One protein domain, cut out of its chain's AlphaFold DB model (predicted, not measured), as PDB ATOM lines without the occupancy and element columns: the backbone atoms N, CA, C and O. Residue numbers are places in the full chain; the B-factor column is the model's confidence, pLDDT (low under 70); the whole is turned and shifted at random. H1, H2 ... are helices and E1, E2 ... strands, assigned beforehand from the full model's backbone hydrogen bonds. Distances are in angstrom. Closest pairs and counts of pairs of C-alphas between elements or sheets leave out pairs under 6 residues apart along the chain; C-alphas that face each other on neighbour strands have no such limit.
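This is residues 474 to 558 of the 559 residues of the protein "KID repeat family protein" of Clostridium sartagoforme AAU1 (UniProt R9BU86). This is a small sandwich of two sheets face to face, a three-stranded one made by E1, E2 and E4 and a two-stranded one made by E3 and E5, with the single helix H1 packed along E3, away from the three-stranded sheet. The long links after E1 and after E2 reach opposite ends of the longest axis. The printed part has 85 residues with five named strands and one named helix, in the order E1, E2, E3, H1, E4, E5; the sheets, in the orders E1 - E2 - E4 and E3 - E5, are antiparallel, and the class is mixed, helices and strands. It is compact, with a radius of gyration of the C-alphas of 13.5 A and spans of 39 by 27 by 17 A.

Start with E1, residues 474 to 479, and E2, residues 491 to 500, an antiparallel hairpin; look at N 476 and O 497, within hydrogen-bond range at 2.8 A. On the other side of E2, find E4, residues 539 to 543, antiparallel at 156 degrees, with N 494 and O 540 2.8 A apart. In the second sheet, E3, residues 514 to 520, and E5, residues 551 to 557, are antiparallel at 159 degrees, with N 517 and O 554 2.9 A apart. These two sheets form the sandwich: the parts that face each other are 8.4 A centre to centre, and the strands of one stand at 34 degrees to those of the other. Across it, the closest C-alphas of E2 and E5 are those of Ala 496 and Cys 555, 6.8 A apart. Now find H1, residues 523 to 532: its closest C-alphas with E3 are those of Asn 530 and Thr 517, 5.1 A apart. H1 is apart from E5 and not on the three-stranded sheet. In H1 every O i to N i+4 pair is within hydrogen-bond range.

Find C-alpha 474 at (12.498, 2.507, -39.359), where E1 begins; it runs 18.2 A to Ser 479. E2, the longest strand by residues, covers 31.4 A. E3 covers 19.9 A, and H1 covers 14.2 A from C-alpha 523 at (-1.281, -1.045, -15.438). E4 covers 13.5 A, and E5 runs 20.7 A to C-alpha 557 at (4.614, -1.006, -37.495).

Look to Asn 487 and Gly 501 for the two C-alphas farthest apart, at 41.1 A. The links E1 to E2 and E2 to E3 are long, and the link E3 to H1 is tight. The printed part has no cut; its mean pLDDT is 83.6, and residues 487 to 489 are under 70.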
ATOM      1  N   ASP A 474      12.363   1.759 -40.661       79.62
ATOM      2  CA  ASP A 474      12.498   2.507 -39.359       79.62
ATOM      3  C   ASP A 474      11.286   3.451 -38.998       79.62
ATOM      4  O   ASP A 474      10.517   3.786 -39.900       79.62
ATOM      5  N   VAL A 475      11.086   3.895 -37.728       84.19
ATOM      6  CA  VAL A 475       9.869   4.618 -37.202       84.19
ATOM      7  C   VAL A 475      10.156   5.753 -36.169       84.19
ATOM      8  O   VAL A 475      10.957   5.581 -35.256       84.19
ATOM      9  N   GLU A 476       9.437   6.890 -36.239       86.06
ATOM     10  CA  GLU A 476       9.572   8.123 -35.415       86.06
ATOM     11  C   GLU A 476       8.197   8.641 -34.877       86.06
ATOM     12  O   GLU A 476       7.165   8.383 -35.492       86.06
ATOM     13  N   ILE A 477       8.140   9.368 -33.739       88.19
ATOM     14  CA  ILE A 477       6.884   9.886 -33.114       88.19
ATOM     15  C   ILE A 477       6.999  11.373 -32.727       88.19
ATOM     16  O   ILE A 477       7.983  11.783 -32.112       88.19
ATOM     17  N   ILE A 478       5.957  12.168 -33.005       87.38
ATOM     18  CA  ILE A 478       5.875  13.620 -32.748       87.38
ATOM     19  C   ILE A 478       4.659  13.959 -31.863       87.38
ATOM     20  O   ILE A 478       3.601  13.358 -32.017       87.38
ATOM     21  N   SER A 479       4.790  14.945 -30.963       85.44
ATOM     22  CA  SER A 479       3.708  15.468 -30.102       85.44
ATOM     23  C   SER A 479       3.383  16.931 -30.418       85.44
ATOM     24  O   SER A 479       4.292  17.758 -30.488       85.44
ATOM     25  N   VAL A 480       2.097  17.265 -30.582       85.19
ATOM     26  CA  VAL A 480       1.642  18.580 -31.080       85.19
ATOM     27  C   VAL A 480       1.645  19.673 -30.001       85.19
ATOM     28  O   VAL A 480       2.185  20.748 -30.241       85.19
ATOM     29  N   ASN A 481       1.113  19.404 -28.803       80.12
ATOM     30  CA  ASN A 481       1.074  20.369 -27.686       80.12
ATOM     31  C   ASN A 481       2.167  20.077 -26.636       80.12
ATOM     32  O   ASN A 481       2.035  20.388 -25.453       80.12
ATOM     33  N   GLY A 482       3.257  19.425 -27.054       78.81
ATOM     34  CA  GLY A 482       4.326  18.989 -26.160       78.81
ATOM     35  C   GLY A 482       3.911  17.869 -25.196       78.81
ATOM     36  O   GLY A 482       2.894  17.198 -25.369       78.81
ATOM     37  N   ASN A 483       4.755  17.631 -24.187       78.38
ATOM     38  CA  ASN A 483       4.723  16.404 -23.373       78.38
ATOM     39  C   ASN A 483       4.384  16.655 -21.886       78.38
ATOM     40  O   ASN A 483       4.641  15.795 -21.047       78.38
ATOM     41  N   ILE A 484       3.876  17.846 -21.537       78.31
ATOM     42  CA  ILE A 484       3.551  18.247 -20.155       78.31
ATOM     43  C   ILE A 484       2.279  19.102 -20.165       78.31
ATOM     44  O   ILE A 484       2.306  20.214 -20.690       78.31
ATOM     45  N   PHE A 485       1.203  18.627 -19.533       80.56
ATOM     46  CA  PHE A 485      -0.026  19.408 -19.352       80.56
ATOM     47  C   PHE A 485       0.167  20.552 -18.347       80.56
ATOM     48  O   PHE A 485       0.882  20.419 -17.351       80.56
ATOM     49  N   LYS A 486      -0.464  21.697 -18.622       78.56
ATOM     50  CA  LYS A 486      -0.333  22.946 -17.853       78.56
ATOM     51  C   LYS A 486      -1.696  23.617 -17.707       78.56
ATOM     52  O   LYS A 486      -2.664  23.235 -18.354       78.56
ATOM     53  N   ASN A 487      -1.795  24.615 -16.833       58.53
ATOM     54  CA  ASN A 487      -3.081  25.221 -16.491       58.53
ATOM     55  C   ASN A 487      -3.693  25.954 -17.709       58.53
ATOM     56  O   ASN A 487      -3.223  27.027 -18.078       58.53
ATOM     57  N   GLY A 488      -4.705  25.344 -18.337       67.62
ATOM     58  CA  GLY A 488      -5.317  25.778 -19.603       67.62
ATOM     59  C   GLY A 488      -5.136  24.796 -20.774       67.62
ATOM     60  O   GLY A 488      -5.993  24.744 -21.650       67.62
ATOM     61  N   GLU A 489      -4.096  23.956 -20.753       65.31
ATOM     62  CA  GLU A 489      -3.792  22.946 -21.779       65.31
ATOM     63  C   GLU A 489      -3.816  21.541 -21.161       65.31
ATOM     64  O   GLU A 489      -2.858  21.099 -20.520       65.31
ATOM     65  N   ILE A 490      -4.941  20.844 -21.345       74.69
ATOM     66  CA  ILE A 490      -5.240  19.540 -20.723       74.69
ATOM     67  C   ILE A 490      -5.323  18.374 -21.728       74.69
ATOM     68  O   ILE A 490      -5.834  17.305 -21.387       74.69
ATOM     69  N   SER A 491      -4.839  18.577 -22.958       81.06
ATOM     70  CA  SER A 491      -4.694  17.528 -23.976       81.06
ATOM     71  C   SER A 491      -3.602  17.831 -25.016       81.06
ATOM     72  O   SER A 491      -3.272  18.985 -25.297       81.06
ATOM     73  N   THR A 492      -3.037  16.772 -25.599       85.50
ATOM     74  CA  THR A 492      -2.075  16.801 -26.715       85.50
ATOM     75  C   THR A 492      -2.420  15.710 -27.731       85.50
ATOM     76  O   THR A 492      -3.208  14.811 -27.437       85.50
ATOM     77  N   LYS A 493      -1.828  15.764 -28.924       89.06
ATOM     78  CA  LYS A 493      -1.955  14.723 -29.948       89.06
ATOM     79  C   LYS A 493      -0.575  14.185 -30.325       89.06
ATOM     80  O   LYS A 493       0.342  14.980 -30.522       89.06
ATOM     81  N   LEU A 494      -0.447  12.864 -30.429       89.00
ATOM     82  CA  LEU A 494       0.749  12.161 -30.899       89.00
ATOM     83  C   LEU A 494       0.534  11.650 -32.329       89.00
ATOM     84  O   LEU A 494      -0.563  11.196 -32.642       89.00
ATOM     85  N   ILE A 495       1.564  11.709 -33.173       90.06
ATOM     86  CA  ILE A 495       1.543  11.322 -34.596       90.06
ATOM     87  C   ILE A 495       2.793  10.478 -34.891       90.06
ATOM     88  O   ILE A 495       3.873  10.823 -34.411       90.06
ATOM     89  N   ALA A 496       2.670   9.391 -35.659       88.25
ATOM     90  CA  ALA A 496       3.791   8.517 -36.037       88.25
ATOM     91  C   ALA A 496       4.228   8.701 -37.504       88.25
ATOM     92  O   ALA A 496       3.399   8.975 -38.370       88.25
ATOM     93  N   ILE A 497       5.526   8.513 -37.772       88.38
ATOM     94  CA  ILE A 497       6.200   8.660 -39.073       88.38
ATOM     95  C   ILE A 497       7.078   7.425 -39.346       88.38
ATOM     96  O   ILE A 497       7.696   6.900 -38.426       88.38
ATOM     97  N   VAL A 498       7.159   6.945 -40.592       86.31
ATOM     98  CA  VAL A 498       7.850   5.696 -40.982       86.31
ATOM     99  C   VAL A 498       8.741   5.908 -42.206       86.31
ATOM    100  O   VAL A 498       8.312   6.522 -43.183       86.31
ATOM    101  N   ARG A 499       9.964   5.357 -42.202       83.06
ATOM    102  CA  ARG A 499      10.944   5.516 -43.295       83.06
ATOM    103  C   ARG A 499      11.481   4.191 -43.853       83.06
ATOM    104  O   ARG A 499      11.708   3.229 -43.120       83.06
ATOM    105  N   LYS A 500      11.762   4.159 -45.164       76.00
ATOM    106  CA  LYS A 500      12.550   3.106 -45.840       76.00
ATOM    107  C   LYS A 500      13.878   3.683 -46.318       76.00
ATOM    108  O   LYS A 500      13.933   4.396 -47.321       76.00
ATOM    109  N   GLY A 501      14.962   3.388 -45.607       75.19
ATOM    110  CA  GLY A 501      16.269   3.992 -45.878       75.19
ATOM    111  C   GLY A 501      16.255   5.512 -45.668       75.19
ATOM    112  O   GLY A 501      16.538   5.978 -44.573       75.19
ATOM    113  N   LYS A 502      15.943   6.283 -46.718       71.88
ATOM    114  CA  LYS A 502      15.840   7.756 -46.675       71.88
ATOM    115  C   LYS A 502      14.469   8.312 -47.076       71.88
ATOM    116  O   LYS A 502      14.264   9.512 -46.929       71.88
ATOM    117  N   GLU A 503      13.558   7.485 -47.582       78.88
ATOM    118  CA  GLU A 503      12.223   7.933 -47.996       78.88
ATOM    119  C   GLU A 503      11.230   7.809 -46.841       78.88
ATOM    120  O   GLU A 503      11.194   6.781 -46.166       78.88
ATOM    121  N   ASP A 504      10.424   8.850 -46.634       84.38
ATOM    122  CA  ASP A 504       9.247   8.811 -45.767       84.38
ATOM    123  C   ASP A 504       8.103   8.128 -46.516       84.38
ATOM    124  O   ASP A 504       7.758   8.512 -47.634       84.38
ATOM    125  N   ILE A 505       7.551   7.081 -45.911       85.94
ATOM    126  CA  ILE A 505       6.526   6.223 -46.508       85.94
ATOM    127  C   ILE A 505       5.252   6.172 -45.655       85.94
ATOM    128  O   ILE A 505       4.372   5.354 -45.924       85.94
ATOM    129  N   THR A 506       5.134   7.041 -44.644       85.69
ATOM    130  CA  THR A 506       4.071   7.030 -43.624       85.69
ATOM    131  C   THR A 506       2.669   6.931 -44.216       85.69
ATOM    132  O   THR A 506       1.855   6.127 -43.758       85.69
ATOM    133  N   ASP A 507       2.382   7.698 -45.269       83.25
ATOM    134  CA  ASP A 507       1.067   7.718 -45.918       83.25
ATOM    135  C   ASP A 507       0.763   6.446 -46.717       83.25
ATOM    136  O   ASP A 507      -0.400   6.059 -46.820       83.25
ATOM    137  N   THR A 508       1.792   5.742 -47.197       83.06
ATOM    138  CA  THR A 508       1.646   4.496 -47.975       83.06
ATOM    139  C   THR A 508       1.326   3.268 -47.120       83.06
ATOM    140  O   THR A 508       0.851   2.261 -47.642       83.06
ATOM    141  N   ILE A 509       1.566   3.344 -45.807       81.56
ATOM    142  CA  ILE A 509       1.302   2.259 -44.859       81.56
ATOM    143  C   ILE A 509      -0.134   2.372 -44.335       81.56
ATOM    144  O   ILE A 509      -0.587   3.450 -43.946       81.56
ATOM    145  N   ASP A 510      -0.854   1.250 -44.305       83.12
ATOM    146  CA  ASP A 510      -2.211   1.156 -43.757       83.12
ATOM    147  C   ASP A 510      -2.232   1.547 -42.263       83.12
ATOM    148  O   ASP A 510      -1.431   1.052 -41.469       83.12
ATOM    149  N   ALA A 511      -3.171   2.414 -41.864       83.19
ATOM    150  CA  ALA A 511      -3.358   2.853 -40.479       83.19
ATOM    151  C   ALA A 511      -3.640   1.693 -39.498       83.19
ATOM    152  O   ALA A 511      -3.363   1.811 -38.306       83.19
ATOM    153  N   ASN A 512      -4.131   0.549 -39.981       86.56
ATOM    154  CA  ASN A 512      -4.311  -0.668 -39.185       86.56
ATOM    155  C   ASN A 512      -2.986  -1.290 -38.707       86.56
ATOM    156  O   ASN A 512      -2.987  -2.047 -37.739       86.56
ATOM    157  N   ARG A 513      -1.854  -0.961 -39.345       84.88
ATOM    158  CA  ARG A 513      -0.522  -1.486 -38.989       84.88
ATOM    159  C   ARG A 513       0.173  -0.709 -37.870       84.88
ATOM    160  O   ARG A 513       1.161  -1.209 -37.342       84.88
ATOM    161  N   PHE A 514      -0.327   0.478 -37.521       89.56
ATOM    162  CA  PHE A 514       0.216   1.350 -36.477       89.56
ATOM    163  C   PHE A 514      -0.361   0.953 -35.115       89.56
ATOM    164  O   PHE A 514      -1.496   1.304 -34.793       89.56
ATOM    165  N   ARG A 515       0.401   0.225 -34.293       88.25
ATOM    166  CA  ARG A 515      -0.049  -0.160 -32.947       88.25
ATOM    167  C   ARG A 515       0.472   0.830 -31.912       88.25
ATOM    168  O   ARG A 515       1.679   0.915 -31.703       88.25
ATOM    169  N   TRP A 516      -0.433   1.533 -31.233       91.25
ATOM    170  CA  TRP A 516      -0.084   2.447 -30.145       91.25
ATOM    171  C   TRP A 516      -0.136   1.748 -28.787       91.25
ATOM    172  O   TRP A 516      -1.039   0.962 -28.514       91.25
ATOM    173  N   THR A 517       0.826   2.055 -27.914       89.75
ATOM    174  CA  THR A 517       0.870   1.522 -26.544       89.75
ATOM    175  C   THR A 517       1.218   2.605 -25.529       89.75
ATOM    176  O   THR A 517       2.210   3.312 -25.678       89.75
ATOM    177  N   ARG A 518       0.408   2.710 -24.475       90.88
ATOM    178  CA  ARG A 518       0.637   3.458 -23.242       90.88
ATOM    179  C   ARG A 518       1.241   2.545 -22.174       90.88
ATOM    180  O   ARG A 518       0.844   1.387 -22.028       90.88
ATOM    181  N   VAL A 519       2.176   3.099 -21.409       87.94
ATOM    182  CA  VAL A 519       2.749   2.506 -20.195       87.94
ATOM    183  C   VAL A 519       2.819   3.584 -19.114       87.94
ATOM    184  O   VAL A 519       3.428   4.636 -19.319       87.94
ATOM    185  N   SER A 520       2.202   3.344 -17.966       86.31
ATOM    186  CA  SER A 520       2.067   4.272 -16.844       86.31
ATOM    187  C   SER A 520       2.208   3.538 -15.501       86.31
ATOM    188  O   SER A 520       2.680   2.402 -15.436       86.31
ATOM    189  N   ASN A 521       1.847   4.198 -14.398       84.62
ATOM    190  CA  ASN A 521       1.732   3.565 -13.083       84.62
ATOM    191  C   ASN A 521       0.357   2.908 -12.832       84.62
ATOM    192  O   ASN A 521       0.182   2.277 -11.791       84.62
ATOM    193  N   ASP A 522      -0.596   3.034 -13.761       85.56
ATOM    194  CA  ASP A 522      -1.887   2.342 -13.755       85.56
ATOM    195  C   ASP A 522      -1.908   1.262 -14.849       85.56
ATOM    196  O   ASP A 522      -2.392   1.466 -15.963       85.56
ATOM    197  N   SER A 523      -1.377   0.087 -14.512       83.12
ATOM    198  CA  SER A 523      -1.281  -1.045 -15.438       83.12
ATOM    199  C   SER A 523      -2.643  -1.614 -15.857       83.12
ATOM    200  O   SER A 523      -2.751  -2.191 -16.939       83.12
ATOM    201  N   ALA A 524      -3.692  -1.441 -15.046       85.31
ATOM    202  CA  ALA A 524      -5.047  -1.848 -15.410       85.31
ATOM    203  C   ALA A 524      -5.637  -0.895 -16.463       85.31
ATOM    204  O   ALA A 524      -6.175  -1.347 -17.478       85.31
ATOM    205  N   GLY A 525      -5.465   0.415 -16.263       84.50
ATOM    206  CA  GLY A 525      -5.807   1.433 -17.253       84.50
ATOM    207  C   GLY A 525      -4.997   1.307 -18.544       84.50
ATOM    208  O   GLY A 525      -5.556   1.489 -19.622       84.50
ATOM    209  N   ASP A 526      -3.714   0.941 -18.471       88.44
ATOM    210  CA  ASP A 526      -2.869   0.745 -19.657       88.44
ATOM    211  C   ASP A 526      -3.360  -0.408 -20.539       88.44
ATOM    212  O   ASP A 526      -3.423  -0.257 -21.754       88.44
ATOM    213  N   VAL A 527      -3.768  -1.544 -19.958       87.00
ATOM    214  CA  VAL A 527      -4.338  -2.663 -20.737       87.00
ATOM    215  C   VAL A 527      -5.625  -2.236 -21.449       87.00
ATOM    216  O   VAL A 527      -5.810  -2.555 -22.625       87.00
ATOM    217  N   ALA A 528      -6.497  -1.481 -20.774       87.12
ATOM    218  CA  ALA A 528      -7.706  -0.941 -21.393       87.12
ATOM    219  C   ALA A 528      -7.376   0.047 -22.529       87.12
ATOM    220  O   ALA A 528      -7.949  -0.048 -23.614       87.12
ATOM    221  N   TRP A 529      -6.413   0.947 -22.307       90.12
ATOM    222  CA  TRP A 529      -5.984   1.947 -23.284       90.12
ATOM    223  C   TRP A 529      -5.320   1.313 -24.515       90.12
ATOM    224  O   TRP A 529      -5.643   1.679 -25.643       90.12
ATOM    225  N   ASN A 530      -4.446   0.323 -24.314       89.75
ATOM    226  CA  ASN A 530      -3.700  -0.361 -25.377       89.75
ATOM    227  C   ASN A 530      -4.615  -1.187 -26.280       89.75
ATOM    228  O   ASN A 530      -4.442  -1.183 -27.494       89.75
ATOM    229  N   ASN A 531      -5.623  -1.848 -25.704       86.31
ATOM    230  CA  ASN A 531      -6.635  -2.559 -26.482       86.31
ATOM    231  C   ASN A 531      -7.528  -1.595 -27.283       86.31
ATOM    232  O   ASN A 531      -7.926  -1.924 -28.397       86.31
ATOM    233  N   ALA A 532      -7.820  -0.403 -26.750       84.12
ATOM    234  CA  ALA A 532      -8.613   0.615 -27.444       84.12
ATOM    235  C   ALA A 532      -7.864   1.301 -28.608       84.12
ATOM    236  O   ALA A 532      -8.510   1.787 -29.532       84.12
ATOM    237  N   HIS A 533      -6.525   1.315 -28.586       85.75
ATOM    238  CA  HIS A 533      -5.668   1.939 -29.609       85.75
ATOM    239  C   HIS A 533      -4.831   0.913 -30.404       85.75
ATOM    240  O   HIS A 533      -3.768   1.223 -30.956       85.75
ATOM    241  N   PHE A 534      -5.322  -0.327 -30.480       80.56
ATOM    242  CA  PHE A 534      -4.705  -1.432 -31.212       80.56
ATOM    243  C   PHE A 534      -4.986  -1.324 -32.724       80.56
ATOM    244  O   PHE A 534      -5.773  -2.084 -33.286       80.56
ATOM    245  N   GLY A 535      -4.328  -0.373 -33.390       75.88
ATOM    246  CA  GLY A 535      -4.489  -0.136 -34.827       75.88
ATOM    247  C   GLY A 535      -5.636   0.812 -35.184       75.88
ATOM    248  O   GLY A 535      -6.433   1.225 -34.344       75.88
ATOM    249  N   GLY A 536      -5.699   1.178 -36.464       80.12
ATOM    250  CA  GLY A 536      -6.787   1.962 -37.056       80.12
ATOM    251  C   GLY A 536      -6.549   3.474 -37.069       80.12
ATOM    252  O   GLY A 536      -7.341   4.204 -37.660       80.12
ATOM    253  N   THR A 537      -5.450   3.959 -36.482       85.00
ATOM    254  CA  THR A 537      -5.074   5.378 -36.533       85.00
ATOM    255  C   THR A 537      -3.560   5.600 -36.530       85.00
ATOM    256  O   THR A 537      -2.807   4.945 -35.809       85.00
ATOM    257  N   LYS A 538      -3.114   6.586 -37.317       87.75
ATOM    258  CA  LYS A 538      -1.720   7.072 -37.353       87.75
ATOM    259  C   LYS A 538      -1.443   8.156 -36.302       87.75
ATOM    260  O   LYS A 538      -0.305   8.598 -36.155       87.75
ATOM    261  N   GLU A 539      -2.478   8.581 -35.578       90.19
ATOM    262  CA  GLU A 539      -2.413   9.611 -34.543       90.19
ATOM    263  C   GLU A 539      -3.379   9.335 -33.375       90.19
ATOM    264  O   GLU A 539      -4.477   8.813 -33.567       90.19
ATOM    265  N   VAL A 540      -2.997   9.704 -32.151       88.44
ATOM    266  CA  VAL A 540      -3.802   9.497 -30.931       88.44
ATOM    267  C   VAL A 540      -3.884  10.775 -30.103       88.44
ATOM    268  O   VAL A 540      -2.908  11.517 -29.992       88.44
ATOM    269  N   THR A 541      -5.049  11.055 -29.516       89.06
ATOM    270  CA  THR A 541      -5.248  12.225 -28.643       89.06
ATOM    271  C   THR A 541      -5.171  11.791 -27.187       89.06
ATOM    272  O   THR A 541      -5.909  10.905 -26.771       89.06
ATOM    273  N   ILE A 542      -4.280  12.420 -26.427       88.19
ATOM    274  CA  ILE A 542      -4.004  12.130 -25.021       88.19
ATOM    275  C   ILE A 542      -4.550  13.278 -24.175       88.19
ATOM    276  O   ILE A 542      -4.243  14.442 -24.436       88.19
ATOM    277  N   THR A 543      -5.332  12.967 -23.150       86.38
ATOM    278  CA  THR A 543      -5.946  13.938 -22.235       86.38
ATOM    279  C   THR A 543      -5.400  13.797 -20.814       86.38
ATOM    280  O   THR A 543      -4.687  12.844 -20.495       86.38
ATOM    281  N   LYS A 544      -5.761  14.723 -19.919       80.31
ATOM    282  CA  LYS A 544      -5.480  14.602 -18.476       80.31
ATOM    283  C   LYS A 544      -5.952  13.272 -17.857       80.31
ATOM    284  O   LYS A 544      -5.329  12.806 -16.910       80.31
ATOM    285  N   ASP A 545      -7.010  12.657 -18.388       81.88
ATOM    286  CA  ASP A 545      -7.573  11.417 -17.844       81.88
ATOM    287  C   ASP A 545      -6.741  10.192 -18.294       81.88
ATOM    288  O   ASP A 545      -6.745   9.151 -17.640       81.88
ATOM    289  N   ASP A 546      -5.929  10.347 -19.348       80.06
ATOM    290  CA  ASP A 546      -4.945   9.362 -19.814       80.06
ATOM    291  C   ASP A 546      -3.592   9.448 -19.081       80.06
ATOM    292  O   ASP A 546      -2.742   8.571 -19.255       80.06
ATOM    293  N   VAL A 547      -3.360  10.505 -18.289       81.44
ATOM    294  CA  VAL A 547      -2.072  10.796 -17.633       81.44
ATOM    295  C   VAL A 547      -2.293  11.281 -16.195       81.44
ATOM    296  O   VAL A 547      -2.220  12.470 -15.899       81.44
ATOM    297  N   ASN A 548      -2.505  10.335 -15.275       71.12
ATOM    298  CA  ASN A 548      -2.715  10.613 -13.846       71.12
ATOM    299  C   ASN A 548      -1.512  11.335 -13.192       71.12
ATOM    300  O   ASN A 548      -1.673  12.336 -12.500       71.12
ATOM    301  N   VAL A 549      -0.287  10.851 -13.446       77.31
ATOM    302  CA  VAL A 549       0.967  11.492 -12.985       77.31
ATOM    303  C   VAL A 549       2.027  11.496 -14.087       77.31
ATOM    304  O   VAL A 549       2.646  12.523 -14.355       77.31
ATOM    305  N   ARG A 550       2.246  10.346 -14.735       81.38
ATOM    306  CA  ARG A 550       3.136  10.193 -15.894       81.38
ATOM    307  C   ARG A 550       2.751   8.946 -16.686       81.38
ATOM    308  O   ARG A 550       2.487   7.906 -16.091       81.38
ATOM    309  N   ALA A 551       2.801   9.046 -18.008       85.75
ATOM    310  CA  ALA A 551       2.689   7.924 -18.932       85.75
ATOM    311  C   ALA A 551       3.699   8.094 -20.082       85.75
ATOM    312  O   ALA A 551       4.109   9.214 -20.394       85.75
ATOM    313  N   THR A 552       4.096   6.982 -20.691       88.50
ATOM    314  CA  THR A 552       4.918   6.898 -21.905       88.50
ATOM    315  C   THR A 552       4.067   6.286 -23.010       88.50
ATOM    316  O   THR A 552       3.328   5.341 -22.742       88.50
ATOM    317  N   PHE A 553       4.188   6.791 -24.238       89.75
ATOM    318  CA  PHE A 553       3.452   6.299 -25.402       89.75
ATOM    319  C   PHE A 553       4.426   5.898 -26.515       89.75
ATOM    320  O   PHE A 553       5.334   6.665 -26.826       89.75
ATOM    321  N   ASN A 554       4.228   4.723 -27.115       88.81
ATOM    322  CA  ASN A 554       5.032   4.194 -28.221       88.81
ATOM    323  C   ASN A 554       4.136   3.798 -29.406       88.81
ATOM    324  O   ASN A 554       2.938   3.568 -29.228       88.81
ATOM    325  N   CYS A 555       4.735   3.659 -30.589       88.62
ATOM    326  CA  CYS A 555       4.092   3.189 -31.812       88.62
ATOM    327  C   CYS A 555       5.021   2.205 -32.539       88.62
ATOM    328  O   CYS A 555       6.216   2.473 -32.655       88.62
ATOM    329  N   GLU A 556       4.483   1.087 -33.026       85.75
ATOM    330  CA  GLU A 556       5.197   0.112 -33.860       85.75
ATOM    331  C   GLU A 556       4.440  -0.160 -35.169       85.75
ATOM    332  O   GLU A 556       3.217  -0.000 -35.231       85.75
ATOM    333  N   ILE A 557       5.172  -0.590 -36.203       84.62
ATOM    334  CA  ILE A 557       4.614  -1.006 -37.495       84.62
ATOM    335  C   ILE A 557       4.700  -2.523 -37.608       84.62
ATOM    336  O   ILE A 557       5.788  -3.093 -37.655       84.62
ATOM    337  N   LEU A 558       3.539  -3.165 -37.677       80.19
ATOM    338  CA  LEU A 558       3.416  -4.601 -37.936       80.19
ATOM    339  C   LEU A 558       3.677  -4.891 -39.421       80.19
ATOM    340  O   LEU A 558       3.404  -4.020 -40.251       80.19
TER     341      LEU A 558